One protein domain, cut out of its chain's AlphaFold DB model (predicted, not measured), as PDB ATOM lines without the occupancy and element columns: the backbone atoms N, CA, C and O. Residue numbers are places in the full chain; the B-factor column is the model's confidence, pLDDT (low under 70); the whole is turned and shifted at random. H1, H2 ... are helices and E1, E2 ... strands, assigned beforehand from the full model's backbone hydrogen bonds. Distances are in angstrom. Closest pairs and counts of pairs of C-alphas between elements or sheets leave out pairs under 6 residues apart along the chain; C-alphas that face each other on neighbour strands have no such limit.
ATOM      1  N   PRO A 586       1.684  41.319  15.561       78.56
ATOM      2  CA  PRO A 586       1.382  41.460  16.982       78.56
ATOM      3  C   PRO A 586       0.968  40.133  17.619       78.56
ATOM      4  O   PRO A 586       0.307  39.318  16.997       78.56
ATOM      5  N   ALA A 587       1.333  39.942  18.889       63.75
ATOM      6  CA  ALA A 587       0.727  38.958  19.796       63.75
ATOM      7  C   ALA A 587       0.373  37.572  19.193       63.75
ATOM      8  O   ALA A 587      -0.701  37.056  19.473       63.75
ATOM      9  N   HIS A 588       1.292  36.956  18.437       80.12
ATOM     10  CA  HIS A 588       1.176  35.583  17.888       80.12
ATOM     11  C   HIS A 588       0.193  35.427  16.722       80.12
ATOM     12  O   HIS A 588      -0.146  34.308  16.346       80.12
ATOM     13  N   TRP A 589      -0.178  36.541  16.096       89.88
ATOM     14  CA  TRP A 589      -0.683  36.521  14.734       89.88
ATOM     15  C   TRP A 589       0.426  36.071  13.773       89.88
ATOM     16  O   TRP A 589       1.551  36.568  13.832       89.88
ATOM     17  N   GLU A 590       0.114  35.107  12.910       89.19
ATOM     18  CA  GLU A 590       1.020  34.528  11.916       89.19
ATOM     19  C   GLU A 590       0.409  34.635  10.517       89.19
ATOM     20  O   GLU A 590      -0.790  34.413  10.338       89.19
ATOM     21  N   VAL A 591       1.249  34.942   9.527       90.06
ATOM     22  CA  VAL A 591       0.894  34.919   8.106       90.06
ATOM     23  C   VAL A 591       0.934  33.475   7.600       90.06
ATOM     24  O   VAL A 591       2.006  32.932   7.344       90.06
ATOM     25  N   VAL A 592      -0.230  32.853   7.430       85.56
ATOM     26  CA  VAL A 592      -0.355  31.549   6.770       85.56
ATOM     27  C   VAL A 592      -0.413  31.785   5.256       85.56
ATOM     28  O   VAL A 592      -1.346  32.442   4.782       85.56
ATOM     29  N   PRO A 593       0.558  31.276   4.475       69.06
ATOM     30  CA  PRO A 593       0.548  31.454   3.030       69.06
ATOM     31  C   PRO A 593      -0.621  30.683   2.388       69.06
ATOM     32  O   PRO A 593      -0.985  29.613   2.889       69.06
ATOM     33  N   PRO A 594      -1.177  31.182   1.269       68.88
ATOM     34  CA  PRO A 594      -2.251  30.516   0.534       68.88
ATOM     35  C   PRO A 594      -1.855  29.095   0.098       68.88
ATOM     36  O   PRO A 594      -1.047  28.901  -0.809       68.88
ATOM     37  N   ARG A 595      -2.441  28.074   0.737       59.72
ATOM     38  CA  ARG A 595      -2.260  26.653   0.377       59.72
ATOM     39  C   ARG A 595      -3.311  26.210  -0.648       59.72
ATOM     40  O   ARG A 595      -4.055  25.269  -0.405       59.72
ATOM     41  N   GLY A 596      -3.380  26.920  -1.775       62.47
ATOM     42  CA  GLY A 596      -4.332  26.666  -2.869       62.47
ATOM     43  C   GLY A 596      -5.625  27.493  -2.826       62.47
ATOM     44  O   GLY A 596      -6.348  27.527  -3.813       62.47
ATOM     45  N   GLU A 597      -5.897  28.204  -1.728       64.56
ATOM     46  CA  GLU A 597      -6.884  29.296  -1.698       64.56
ATOM     47  C   GLU A 597      -6.270  30.573  -2.312       64.56
ATOM     48  O   GLU A 597      -5.062  30.762  -2.174       64.56
ATOM     49  N   PRO A 598      -7.043  31.480  -2.941       73.00
ATOM     50  CA  PRO A 598      -6.524  32.770  -3.423       73.00
ATOM     51  C   PRO A 598      -6.273  33.785  -2.291       73.00
ATOM     52  O   PRO A 598      -5.609  34.800  -2.492       73.00
ATOM     53  N   ASP A 599      -6.814  33.526  -1.099       80.12
ATOM     54  CA  ASP A 599      -6.775  34.442   0.038       80.12
ATOM     55  C   ASP A 599      -5.513  34.240   0.886       80.12
ATOM     56  O   ASP A 599      -5.205  33.135   1.343       80.12
ATOM     57  N   LEU A 600      -4.840  35.340   1.219       87.12
ATOM     58  CA  LEU A 600      -3.916  35.363   2.346       87.12
ATOM     59  C   LEU A 600      -4.689  35.175   3.652       87.12
ATOM     60  O   LEU A 600      -5.724  35.810   3.852       87.12
ATOM     61  N   ARG A 601      -4.154  34.389   4.590       90.88
ATOM     62  CA  ARG A 601      -4.778  34.175   5.902       90.88
ATOM     63  C   ARG A 601      -3.832  34.571   7.027       90.88
ATOM     64  O   ARG A 601      -2.760  33.998   7.169       90.88
ATOM     65  N   LEU A 602      -4.248  35.509   7.870       92.31
ATOM     66  CA  LEU A 602      -3.602  35.763   9.153       92.31
ATOM     67  C   LEU A 602      -4.377  35.020  10.242       92.31
ATOM     68  O   LEU A 602      -5.604  35.121  10.300       92.31
ATOM     69  N   VAL A 603      -3.670  34.285  11.101       92.06
ATOM     70  CA  VAL A 603      -4.272  33.466  12.170       92.06
ATOM     71  C   VAL A 603      -3.630  33.759  13.520       92.06
ATOM     72  O   VAL A 603      -2.417  33.941  13.606       92.06
ATOM     73  N   GLN A 604      -4.426  33.753  14.586       92.62
ATOM     74  CA  GLN A 604      -3.951  33.909  15.959       92.62
ATOM     75  C   GLN A 604      -3.517  32.549  16.541       92.62
ATOM     76  O   GLN A 604      -4.354  31.707  16.857       92.62
ATOM     77  N   ARG A 605      -2.207  32.321  16.711       87.62
ATOM     78  CA  ARG A 605      -1.656  31.066  17.268       87.62
ATOM     79  C   ARG A 605      -1.922  30.886  18.764       87.62
ATOM     80  O   ARG A 605      -1.999  29.763  19.257       87.62
ATOM     81  N   SER A 606      -2.089  31.976  19.510       85.56
ATOM     82  CA  SER A 606      -2.288  31.929  20.955       85.56
ATOM     83  C   SER A 606      -3.731  31.603  21.328       85.56
ATOM     84  O   SER A 606      -4.595  32.482  21.375       85.56
ATOM     85  N   ALA A 607      -3.951  30.370  21.794       83.69
ATOM     86  CA  ALA A 607      -5.173  29.912  22.473       83.69
ATOM     87  C   ALA A 607      -5.469  30.632  23.822       83.69
ATOM     88  O   ALA A 607      -6.162  30.108  24.697       83.69
ATOM     89  N   ARG A 608      -4.893  31.823  24.046       80.75
ATOM     90  CA  ARG A 608      -5.241  32.763  25.124       80.75
ATOM     91  C   ARG A 608      -5.971  34.008  24.636       80.75
ATOM     92  O   ARG A 608      -6.513  34.714  25.484       80.75
ATOM     93  N   SER A 609      -5.897  34.320  23.343       86.06
ATOM     94  CA  SER A 609      -6.528  35.514  22.788       86.06
ATOM     95  C   SER A 609      -8.051  35.411  22.901       86.06
ATOM     96  O   SER A 609      -8.631  34.333  22.767       86.06
ATOM     97  N   THR A 610      -8.711  36.545  23.128       85.69
ATOM     98  CA  THR A 610     -10.176  36.667  23.076       85.69
ATOM     99  C   THR A 610     -10.739  36.469  21.665       85.69
ATOM    100  O   THR A 610     -11.948  36.279  21.514       85.69
ATOM    101  N   VAL A 611      -9.857  36.467  20.662       88.62
ATOM    102  CA  VAL A 611     -10.107  36.244  19.235       88.62
ATOM    103  C   VAL A 611      -9.238  35.097  18.685       88.62
ATOM    104  O   VAL A 611      -8.890  35.077  17.513       88.62
ATOM    105  N   ALA A 612      -8.904  34.096  19.513       87.88
ATOM    106  CA  ALA A 612      -8.078  32.946  19.109       87.88
ATOM    107  C   ALA A 612      -8.669  32.070  17.982       87.88
ATOM    108  O   ALA A 612      -7.942  31.307  17.357       87.88
ATOM    109  N   SER A 613      -9.975  32.167  17.718       88.75
ATOM    110  CA  SER A 613     -10.651  31.522  16.583       88.75
ATOM    111  C   SER A 613     -10.914  32.476  15.411       88.75
ATOM    112  O   SER A 613     -11.694  32.137  14.521       88.75
ATOM    113  N   ALA A 614     -10.326  33.678  15.430       92.12
ATOM    114  CA  ALA A 614     -10.445  34.650  14.354       92.12
ATOM    115  C   ALA A 614      -9.349  34.464  13.296       92.12
ATOM    116  O   ALA A 614      -8.177  34.228  13.600       92.12
ATOM    117  N   VAL A 615      -9.754  34.621  12.041       93.44
ATOM    118  CA  VAL A 615      -8.914  34.600  10.849       93.44
ATOM    119  C   VAL A 615      -9.203  35.871  10.065       93.44
ATOM    120  O   VAL A 615     -10.359  36.142   9.728       93.44
ATOM    121  N   ILE A 616      -8.161  36.641   9.756       94.00
ATOM    122  CA  ILE A 616      -8.259  37.750   8.803       94.00
ATOM    123  C   ILE A 616      -7.886  37.176   7.437       94.00
ATOM    124  O   ILE A 616      -6.767  36.699   7.251       94.00
ATOM    125  N   ARG A 617      -8.825  37.199   6.494       92.31
ATOM    126  CA  ARG A 617      -8.590  36.872   5.086       92.31
ATOM    127  C   ARG A 617      -8.285  38.166   4.340       92.31
ATOM    128  O   ARG A 617      -9.061  39.110   4.461       92.31
ATOM    129  N   ILE A 618      -7.190  38.227   3.588       92.00
ATOM    130  CA  ILE A 618      -6.884  39.336   2.672       92.00
ATOM    131  C   ILE A 618      -6.886  38.767   1.255       92.00
ATOM    132  O   ILE A 618      -6.043  37.948   0.893       92.00
ATOM    133  N   ARG A 619      -7.890  39.176   0.485       89.19
ATOM    134  CA  ARG A 619      -8.198  38.675  -0.857       89.19
ATOM    135  C   ARG A 619      -7.317  39.357  -1.916       89.19
ATOM    136  O   ARG A 619      -6.750  40.423  -1.635       89.19
ATOM    137  N   PRO A 620      -7.242  38.829  -3.152       84.38
ATOM    138  CA  PRO A 620      -6.706  39.568  -4.293       84.38
ATOM    139  C   PRO A 620      -7.313  40.977  -4.392       84.38
ATOM    140  O   PRO A 620      -8.477  41.212  -4.058       84.38
ATOM    141  N   GLY A 621      -6.491  41.960  -4.763       84.00
ATOM    142  CA  GLY A 621      -6.866  43.375  -4.675       84.00
ATOM    143  C   GLY A 621      -6.881  43.965  -3.252       84.00
ATOM    144  O   GLY A 621      -7.353  45.093  -3.097       84.00
ATOM    145  N   LEU A 622      -6.342  43.252  -2.253       88.19
ATOM    146  CA  LEU A 622      -6.101  43.675  -0.860       88.19
ATOM    147  C   LEU A 622      -7.353  43.945   0.000       88.19
ATOM    148  O   LEU A 622      -7.255  44.547   1.070       88.19
ATOM    149  N   PHE A 623      -8.531  43.479  -0.421       90.75
ATOM    150  CA  PHE A 623      -9.758  43.569   0.382       90.75
ATOM    151  C   PHE A 623      -9.743  42.568   1.539       90.75
ATOM    152  O   PHE A 623      -9.530  41.375   1.309       90.75
ATOM    153  N   PHE A 624     -10.041  43.015   2.761       93.06
ATOM    154  CA  PHE A 624     -10.045  42.136   3.934       93.06
ATOM    155  C   PHE A 624     -11.444  41.650   4.343       93.06
ATOM    156  O   PHE A 624     -12.457  42.290   4.067       93.06
ATOM    157  N   GLN A 625     -11.493  40.504   5.020       93.62
ATOM    158  CA  GLN A 625     -12.670  39.971   5.704       93.62
ATOM    159  C   GLN A 625     -12.227  39.288   7.001       93.62
ATOM    160  O   GLN A 625     -11.239  38.556   7.012       93.62
ATOM    161  N   VAL A 626     -12.965  39.489   8.092       94.38
ATOM    162  CA  VAL A 626     -12.727  38.793   9.362       94.38
ATOM    163  C   VAL A 626     -13.769  37.693   9.543       94.38
ATOM    164  O   VAL A 626     -14.970  37.932   9.426       94.38
ATOM    165  N   VAL A 627     -13.304  36.482   9.839       93.44
ATOM    166  CA  VAL A 627     -14.124  35.300  10.146       93.44
ATOM    167  C   VAL A 627     -13.738  34.820  11.541       93.44
ATOM    168  O   VAL A 627     -12.548  34.743  11.828       93.44
ATOM    169  N   ALA A 628     -14.694  34.516  12.422       91.44
ATOM    170  CA  ALA A 628     -14.406  34.092  13.793       91.44
ATOM    171  C   ALA A 628     -15.369  32.993  14.272       91.44
ATOM    172  O   ALA A 628     -16.587  33.175  14.237       91.44
ATOM    173  N   CYS A 629     -14.821  31.855  14.724       87.00
ATOM    174  CA  CYS A 629     -15.582  30.599  14.877       87.00
ATOM    175  C   CYS A 629     -16.370  30.252  13.598       87.00
ATOM    176  O   CYS A 629     -17.572  30.005  13.661       87.00
ATOM    177  N   ASP A 630     -15.694  30.338  12.449       85.12
ATOM    178  CA  ASP A 630     -16.202  30.022  11.102       85.12
ATOM    179  C   ASP A 630     -17.413  30.851  10.619       85.12
ATOM    180  O   ASP A 630     -17.856  30.712   9.481       85.12
ATOM    181  N   LEU A 631     -17.878  31.803  11.433       87.88
ATOM    182  CA  LEU A 631     -18.880  32.801  11.072       87.88
ATOM    183  C   LEU A 631     -18.193  34.084  10.568       87.88
ATOM    184  O   LEU A 631     -17.307  34.605  11.256       87.88
ATOM    185  N   PRO A 632     -18.582  34.638   9.405       91.81
ATOM    186  CA  PRO A 632     -18.091  35.940   8.970       91.81
ATOM    187  C   PRO A 632     -18.594  37.034   9.918       91.81
ATOM    188  O   PRO A 632     -19.763  37.057  10.302       91.81
ATOM    189  N   VAL A 633     -17.716  37.966  10.288       92.44
ATOM    190  CA  VAL A 633     -18.117  39.176  11.017       92.44
ATOM    191  C   VAL A 633     -18.921  40.060  10.046       92.44
ATOM    192  O   VAL A 633     -18.402  40.323   8.955       92.44
ATOM    193  N   PRO A 634     -20.143  40.518  10.396       89.88
ATOM    194  CA  PRO A 634     -20.982  41.316   9.495       89.88
ATOM    195  C   PRO A 634     -20.298  42.616   9.038       89.88
ATOM    196  O   PRO A 634     -19.616  43.242   9.855       89.88
ATOM    197  N   PRO A 635     -20.468  43.058   7.777       87.94
ATOM    198  CA  PRO A 635     -19.787  44.245   7.249       87.94
ATOM    199  C   PRO A 635     -20.203  45.552   7.948       87.94
ATOM    200  O   PRO A 635     -19.436  46.507   7.964       87.94
ATOM    201  N   GLU A 636     -21.368  45.586   8.598       87.00
ATOM    202  CA  GLU A 636     -21.856  46.711   9.411       87.00
ATOM    203  C   GLU A 636     -21.204  46.772  10.810       87.00
ATOM    204  O   GLU A 636     -21.527  47.641  11.624       87.00
ATOM    205  N   HIS A 637     -20.313  45.831  11.140       90.25
ATOM    206  CA  HIS A 637     -19.638  45.785  12.433       90.25
ATOM    207  C   HIS A 637     -18.620  46.928  12.586       90.25
ATOM    208  O   HIS A 637     -17.860  47.238  11.669       90.25
ATOM    209  N   GLN A 638     -18.527  47.496  13.796       89.44
ATOM    210  CA  GLN A 638     -17.673  48.655  14.115       89.44
ATOM    211  C   GLN A 638     -16.186  48.466  13.769       89.44
ATOM    212  O   GLN A 638     -15.488  49.447  13.540       89.44
ATOM    213  N   LEU A 639     -15.715  47.217  13.696       92.00
ATOM    214  CA  LEU A 639     -14.369  46.875  13.225       92.00
ATOM    215  C   LEU A 639     -14.127  47.344  11.778       92.00
ATOM    216  O   LEU A 639     -13.122  47.989  11.516       92.00
ATOM    217  N   TYR A 640     -15.050  47.085  10.846       91.81
ATOM    218  CA  TYR A 640     -14.893  47.525   9.453       91.81
ATOM    219  C   TYR A 640     -15.053  49.042   9.307       91.81
ATOM    220  O   TYR A 640     -14.382  49.648   8.483       91.81
ATOM    221  N   ALA A 641     -15.873  49.675  10.151       88.56
ATOM    222  CA  ALA A 641     -16.014  51.133  10.179       88.56
ATOM    223  C   ALA A 641     -14.752  51.874  10.682       88.56
ATOM    224  O   ALA A 641     -14.663  53.090  10.520       88.56
ATOM    225  N   GLY A 642     -13.798  51.169  11.304       87.50
ATOM    226  CA  GLY A 642     -12.541  51.734  11.807       87.50
ATOM    227  C   GLY A 642     -11.350  51.664  10.842       87.50
ATOM    228  O   GLY A 642     -10.338  52.310  11.106       87.50
ATOM    229  N   HIS A 643     -11.443  50.908   9.741       92.06
ATOM    230  CA  HIS A 643     -10.303  50.598   8.866       92.06
ATOM    231  C   HIS A 643     -10.659  50.768   7.377       92.06
ATOM    232  O   HIS A 643     -11.821  50.607   7.002       92.06
ATOM    233  N   PRO A 644      -9.688  51.076   6.491       91.75
ATOM    234  CA  PRO A 644      -9.953  51.148   5.057       91.75
ATOM    235  C   PRO A 644     -10.367  49.769   4.507       91.75
ATOM    236  O   PRO A 644      -9.801  48.755   4.914       91.75
ATOM    237  N   PRO A 645     -11.303  49.685   3.538       88.62
ATOM    238  CA  PRO A 645     -11.794  48.404   3.010       88.62
ATOM    239  C   PRO A 645     -10.726  47.594   2.252       88.62
ATOM    240  O   PRO A 645     -10.931  46.415   1.964       88.62
ATOM    241  N   ARG A 646      -9.594  48.226   1.921       92.25
ATOM    242  CA  ARG A 646      -8.406  47.622   1.313       92.25
ATOM    243  C   ARG A 646      -7.226  47.922   2.229       92.25
ATOM    244  O   ARG A 646      -7.009  49.092   2.524       92.25
ATOM    245  N   LEU A 647      -6.495  46.894   2.652       91.12
ATOM    246  CA  LEU A 647      -5.318  47.039   3.514       91.12
ATOM    247  C   LEU A 647      -4.081  47.157   2.619       91.12
ATOM    248  O   LEU A 647      -3.575  46.150   2.124       91.12
ATOM    249  N   THR A 648      -3.654  48.385   2.332       87.44
ATOM    250  CA  THR A 648      -2.560  48.674   1.389       87.44
ATOM    251  C   THR A 648      -1.200  48.782   2.066       87.44
ATOM    252  O   THR A 648      -0.185  48.603   1.394       87.44
ATOM    253  N   THR A 649      -1.155  49.009   3.384       89.06
ATOM    254  CA  THR A 649       0.088  49.045   4.169       89.06
ATOM    255  C   THR A 649       0.105  48.012   5.296       89.06
ATOM    256  O   THR A 649      -0.928  47.567   5.798       89.06
ATOM    257  N   VAL A 650       1.308  47.615   5.728       89.12
ATOM    258  CA  VAL A 650       1.467  46.693   6.865       89.12
ATOM    259  C   VAL A 650       1.037  47.342   8.188       89.12
ATOM    260  O   VAL A 650       0.535  46.643   9.069       89.12
ATOM    261  N   ASP A 651       1.167  48.664   8.334       88.25
ATOM    262  CA  ASP A 651       0.686  49.374   9.523       88.25
ATOM    263  C   ASP A 651      -0.850  49.293   9.654       88.25
ATOM    264  O   ASP A 651      -1.329  49.006  10.748       88.25
ATOM    265  N   GLU A 652      -1.623  49.387   8.561       92.19
ATOM    266  CA  GLU A 652      -3.086  49.158   8.579       92.19
ATOM    267  C   GLU A 652      -3.456  47.746   9.068       92.19
ATOM    268  O   GLU A 652      -4.396  47.575   9.846       92.19
ATOM    269  N   VAL A 653      -2.693  46.721   8.664       91.56
ATOM    270  CA  VAL A 653      -2.884  45.338   9.145       91.56
ATOM    271  C   VAL A 653      -2.540  45.222  10.634       91.56
ATOM    272  O   VAL A 653      -3.229  44.531  11.386       91.56
ATOM    273  N   VAL A 654      -1.488  45.907  11.089       90.38
ATOM    274  CA  VAL A 654      -1.080  45.938  12.502       90.38
ATOM    275  C   VAL A 654      -2.109  46.667  13.370       90.38
ATOM    276  O   VAL A 654      -2.357  46.218  14.492       90.38
ATOM    277  N   GLU A 655      -2.726  47.742  12.876       91.25
ATOM    278  CA  GLU A 655      -3.818  48.449  13.557       91.25
ATOM    279  C   GLU A 655      -5.083  47.582  13.628       91.25
ATOM    280  O   GLU A 655      -5.575  47.349  14.733       91.25
ATOM    281  N   LEU A 656      -5.512  46.973  12.513       93.25
ATOM    282  CA  LEU A 656      -6.627  46.013  12.483       93.25
ATOM    283  C   LEU A 656      -6.443  44.869  13.492       93.25
ATOM    284  O   LEU A 656      -7.377  44.520  14.212       93.25
ATOM    285  N   ILE A 657      -5.240  44.293  13.593       92.50
ATOM    286  CA  ILE A 657      -4.933  43.253  14.588       92.50
ATOM    287  C   ILE A 657      -5.027  43.800  16.024       92.50
ATOM    288  O   ILE A 657      -5.517  43.106  16.918       92.50
ATOM    289  N   CYS A 658      -4.549  45.023  16.271       89.88
ATOM    290  CA  CYS A 658      -4.582  45.624  17.607       89.88
ATOM    291  C   CYS A 658      -6.010  45.920  18.083       89.88
ATOM    292  O   CYS A 658      -6.300  45.693  19.260       89.88
ATOM    293  N   ASP A 659      -6.881  46.387  17.189       90.62
ATOM    294  CA  ASP A 659      -8.275  46.681  17.517       90.62
ATOM    295  C   ASP A 659      -9.133  45.408  17.550       90.62
ATOM    296  O   ASP A 659      -9.980  45.274  18.431       90.62
ATOM    297  N   LEU A 660      -8.853  44.405  16.707       91.69
ATOM    298  CA  LEU A 660      -9.485  43.080  16.780       91.69
ATOM    299  C   LEU A 660      -9.247  42.394  18.144       91.69
ATOM    300  O   LEU A 660     -10.185  41.848  18.723       91.69
ATOM    301  N   GLU A 661      -8.042  42.496  18.715       89.56
ATOM    302  CA  GLU A 661      -7.720  42.005  20.072       89.56
ATOM    303  C   GLU A 661      -8.430  42.780  21.211       89.56
ATOM    304  O   GLU A 661      -8.401  42.338  22.364       89.56
ATOM    305  N   ALA A 662      -9.095  43.912  20.938       89.31
ATOM    306  CA  ALA A 662      -9.957  44.588  21.916       89.31
ATOM    307  C   ALA A 662     -11.353  43.940  22.034       89.31
ATOM    308  O   ALA A 662     -12.043  44.131  23.044       89.31
ATOM    309  N   TYR A 663     -11.761  43.156  21.032       91.25
ATOM    310  CA  TYR A 663     -13.015  42.406  21.027       91.25
ATOM    311  C   TYR A 663     -12.853  41.012  21.650       91.25
ATOM    312  O   TYR A 663     -11.760  40.507  21.916       91.25
ATOM    313  N   ARG A 664     -13.992  40.361  21.878       91.06
ATOM    314  CA  ARG A 664     -14.124  38.935  22.170       91.06
ATOM    315  C   ARG A 664     -15.267  38.344  21.355       91.06
ATOM    316  O   ARG A 664     -16.164  39.068  20.922       91.06
ATOM    317  N   LEU A 665     -15.280  37.025  21.220       90.12
ATOM    318  CA  LEU A 665     -16.434  36.294  20.697       90.12
ATOM    319  C   LEU A 665     -17.693  36.587  21.529       90.12
ATOM    320  O   LEU A 665     -17.671  36.507  22.760       90.12
ATOM    321  N   CYS A 666     -18.813  36.854  20.861       90.38
ATOM    322  CA  CYS A 666     -20.129  36.845  21.491       90.38
ATOM    323  C   CYS A 666     -20.371  35.458  22.124       90.38
ATOM    324  O   CYS A 666     -20.151  34.456  21.435       90.38
ATOM    325  N   PRO A 667     -20.827  35.353  23.387       86.12
ATOM    326  CA  PRO A 667     -21.142  34.066  24.012       86.12
ATOM    327  C   PRO A 667     -22.327  33.351  23.343       86.12
ATOM    328  O   PRO A 667     -22.357  32.125  23.318       86.12
ATOM    329  N   GLY A 668     -23.260  34.099  22.745       85.81
ATOM    330  CA  GLY A 668     -24.543  33.583  22.259       85.81
ATOM    331  C   GLY A 668     -25.690  33.946  23.200       85.81
ATOM    332  O   GLY A 668     -25.600  34.932  23.934       85.81
ATOM    333  N   CYS A 669     -26.772  33.176  23.137       79.69
ATOM    334  CA  CYS A 669     -27.955  33.325  23.982       79.69
ATOM    335  C   CYS A 669     -27.778  32.452  25.244       79.69
ATOM    336  O   CYS A 669     -27.255  31.345  25.111       79.69
ATOM    337  N   PRO A 670     -28.202  32.872  26.454       72.56
ATOM    338  CA  PRO A 670     -27.984  32.078  27.673       72.56
ATOM    339  C   PRO A 670     -28.671  30.700  27.681       72.56
ATOM    340  O   PRO A 670     -28.221  29.805  28.388       72.56
ATOM    341  N   ALA A 671     -29.754  30.545  26.911       68.44
ATOM    342  CA  ALA A 671     -30.642  29.381  26.936       68.44
ATOM    343  C   ALA A 671     -30.962  28.813  25.534       68.44
ATOM    344  O   ALA A 671     -31.999  28.184  25.347       68.44
ATOM    345  N   GLY A 672     -30.116  29.057  24.524       70.44
ATOM    346  CA  GLY A 672     -30.412  28.617  23.156       70.44
ATOM    347  C   GLY A 672     -29.312  28.894  22.124       70.44
ATOM    348  O   GLY A 672     -28.256  29.433  22.467       70.44
ATOM    349  N   PRO A 673     -29.544  28.530  20.847       73.56
ATOM    350  CA  PRO A 673     -28.599  28.767  19.759       73.56
ATOM    351  C   PRO A 673     -28.344  30.263  19.531       73.56
ATOM    352  O   PRO A 673     -29.125  31.129  19.927       73.56
ATOM    353  N   ARG A 674     -27.229  30.579  18.861       79.56
ATOM    354  CA  ARG A 674     -26.892  31.955  18.468       79.56
ATOM    355  C   ARG A 674     -27.949  32.508  17.510       79.56
ATOM    356  O   ARG A 674     -28.412  31.796  16.625       79.56
ATOM    357  N   SER A 675     -28.253  33.799  17.637       82.75
ATOM    358  CA  SER A 675     -29.023  34.527  16.623       82.75
ATOM    359  C   SER A 675     -28.366  34.383  15.240       82.75
ATOM    360  O   SER A 675     -27.144  34.551  15.162       82.75
ATOM    361  N   PRO A 676     -29.120  34.159  14.147       81.31
ATOM    362  CA  PRO A 676     -28.555  34.202  12.794       81.31
ATOM    363  C   PRO A 676     -28.001  35.596  12.452       81.31
ATOM    364  O   PRO A 676     -27.047  35.711  11.696       81.31
ATOM    365  N   ALA A 677     -28.527  36.653  13.085       84.00
ATOM    366  CA  ALA A 677     -28.023  38.023  12.997       84.00
ATOM    367  C   ALA A 677     -27.020  38.368  14.126       84.00
ATOM    368  O   ALA A 677     -26.960  39.506  14.596       84.00
ATOM    369  N   CYS A 678     -26.265  37.393  14.640       87.88
ATOM    370  CA  CYS A 678     -25.268  37.647  15.681       87.88
ATOM    371  C   CYS A 678     -24.127  38.529  15.148       87.88
ATOM    372  O   CYS A 678     -23.517  38.211  14.136       87.88
ATOM    373  N   ALA A 679     -23.748  39.571  15.894       87.69
ATOM    374  CA  ALA A 679     -22.601  40.433  15.567       87.69
ATOM    375  C   ALA A 679     -21.230  39.711  15.526       87.69
ATOM    376  O   ALA A 679     -20.240  40.315  15.126       87.69
ATOM    377  N   VAL A 680     -21.171  38.438  15.950       91.06
ATOM    378  CA  VAL A 680     -19.988  37.566  16.120       91.06
ATOM    379  C   VAL A 680     -18.966  38.077  17.144       91.06
ATOM    380  O   VAL A 680     -18.653  37.349  18.088       91.06
ATOM    381  N   LEU A 681     -18.501  39.319  17.015       92.31
ATOM    382  CA  LEU A 681     -17.584  40.007  17.924       92.31
ATOM    383  C   LEU A 681     -18.321  41.045  18.789       92.31
ATOM    384  O   LEU A 681     -19.338  41.610  18.396       92.31
ATOM    385  N   VAL A 682     -17.820  41.262  20.007       90.31
ATOM    386  CA  VAL A 682     -18.358  42.199  21.013       90.31
ATOM    387  C   VAL A 682     -17.255  42.666  21.966       90.31
ATOM    388  O   VAL A 682     -16.269  41.963  22.165       90.31
ATOM    389  N   TYR A 683     -17.432  43.802  22.644       87.00
ATOM    390  CA  TYR A 683     -16.513  44.214  23.717       87.00
ATOM    391  C   TYR A 683     -16.723  43.430  25.024       87.00
ATOM    392  O   TYR A 683     -15.751  43.048  25.683       87.00
ATOM    393  N   ALA A 684     -17.977  43.166  25.411       86.19
ATOM    394  CA  ALA A 684     -18.366  42.373  26.583       86.19
ATOM    395  C   ALA A 684     -19.839  41.923  26.491       86.19
ATOM    396  O   ALA A 684     -20.641  42.590  25.843       86.19
ATOM    397  N   GLY A 685     -20.197  40.836  27.188       84.81
ATOM    398  CA  GLY A 685     -21.571  40.309  27.242       84.81
ATOM    399  C   GLY A 685     -22.068  39.682  25.925       84.81
ATOM    400  O   GLY A 685     -21.287  39.536  24.987       84.81
ATOM    401  N   PRO A 686     -23.346  39.270  25.845       87.12
ATOM    402  CA  PRO A 686     -23.995  38.909  24.584       87.12
ATOM    403  C   PRO A 686     -24.216  40.144  23.696       87.12
ATOM    404  O   PRO A 686     -24.486  41.238  24.191       87.12
ATOM    405  N   CYS A 687     -24.150  39.970  22.372       88.69
ATOM    406  CA  CYS A 687     -24.519  41.030  21.430       88.69
ATOM    407  C   CYS A 687     -26.033  41.329  21.510       88.69
ATOM    408  O   CYS A 687     -26.798  40.443  21.903       88.69
ATOM    409  N   PRO A 688     -26.509  42.523  21.101       86.62
ATOM    410  CA  PRO A 688     -27.922  42.897  21.232       86.62
ATOM    411  C   PRO A 688     -28.896  41.877  20.625       86.62
ATOM    412  O   PRO A 688     -29.909  41.567  21.241       86.62
ATOM    413  N   ARG A 689     -28.542  41.291  19.472       87.69
ATOM    414  CA  ARG A 689     -29.350  40.291  18.746       87.69
ATOM    415  C   ARG A 689     -29.399  38.908  19.412       87.69
ATOM    416  O   ARG A 689     -30.313  38.147  19.121       87.69
ATOM    417  N   CYS A 690     -28.444  38.581  20.286       87.25
ATOM    418  CA  CYS A 690     -28.492  37.384  21.140       87.25
ATOM    419  C   CYS A 690     -29.104  37.683  22.517       87.25
ATOM    420  O   CYS A 690     -29.689  36.802  23.134       87.25
ATOM    421  N   ARG A 691     -29.005  38.930  22.999       84.81
ATOM    422  CA  ARG A 691     -29.676  39.374  24.229       84.81
ATOM    423  C   ARG A 691     -31.193  39.495  24.048       84.81
ATOM    424  O   ARG A 691     -31.930  39.254  24.988       84.81
ATOM    425  N   SER A 692     -31.668  39.820  22.845       80.81
ATOM    426  CA  SER A 692     -33.099  39.854  22.507       80.81
ATOM    427  C   SER A 692     -33.737  38.470  22.295       80.81
ATOM    428  O   SER A 692     -34.854  38.400  21.792       80.81
ATOM    429  N   LEU A 693     -33.025  37.381  22.608       73.06
ATOM    430  CA  LEU A 693     -33.481  35.991  22.481       73.06
ATOM    431  C   LEU A 693     -33.524  35.277  23.846       73.06
ATOM    432  O   LEU A 693     -33.363  34.059  23.919       73.06
TER     433      LEU A 693
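What this domain is: This is residues 586 to 693 of the 705 residues of a protein of Alligator mississippiensis (UniProt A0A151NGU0). With little regular structure, this is a twisted four-strand sheet with helix H2 over one face, and a mostly loop-built lobe, residues 666 to 693 with H3, sticking out to one side. The printed part has 108 residues, 38 in named elements, of mixed class: E1 E2 E3 E4 H1 H2 H3. The sheet, E1 E2 E3 E4, is an antiparallel meander, successive strands being neighbours. It is compact, radius of gyration of the C-alphas 14.1 A, spanning 40 by 27 by 26 A.

How they stand to each other: E1, residues 589 to 592, and E2, 600 to 604, form a hairpin; N 590 and O 603 are 2.9 A apart. H2, residues 650 to 660, is on the sheet, height 9.5 A; its O i to N i+4 pairs are all within hydrogen-bond range. H1, residues 638 to 641, only just touches H2, with 3 pairs of C-alphas within 8 A, closest Leu 639 and Leu 660, 7.1 A.

Where its parts are: E3, residues 614 to 618, spans 13.1 A, E4, 624 to 628, 13.5 A, H2 15.2 A. C-alpha 589, where E1 begins, is at (-0.683, 36.521, 14.734); H3, residues 688 to 691, ends at C-alpha 691, at (-29.676, 39.374, 24.229).

The domain as a whole: The printed part has no cut. H2 to H3 is a long link. Residues 587, 593 to 597 and 671 have pLDDT under 70.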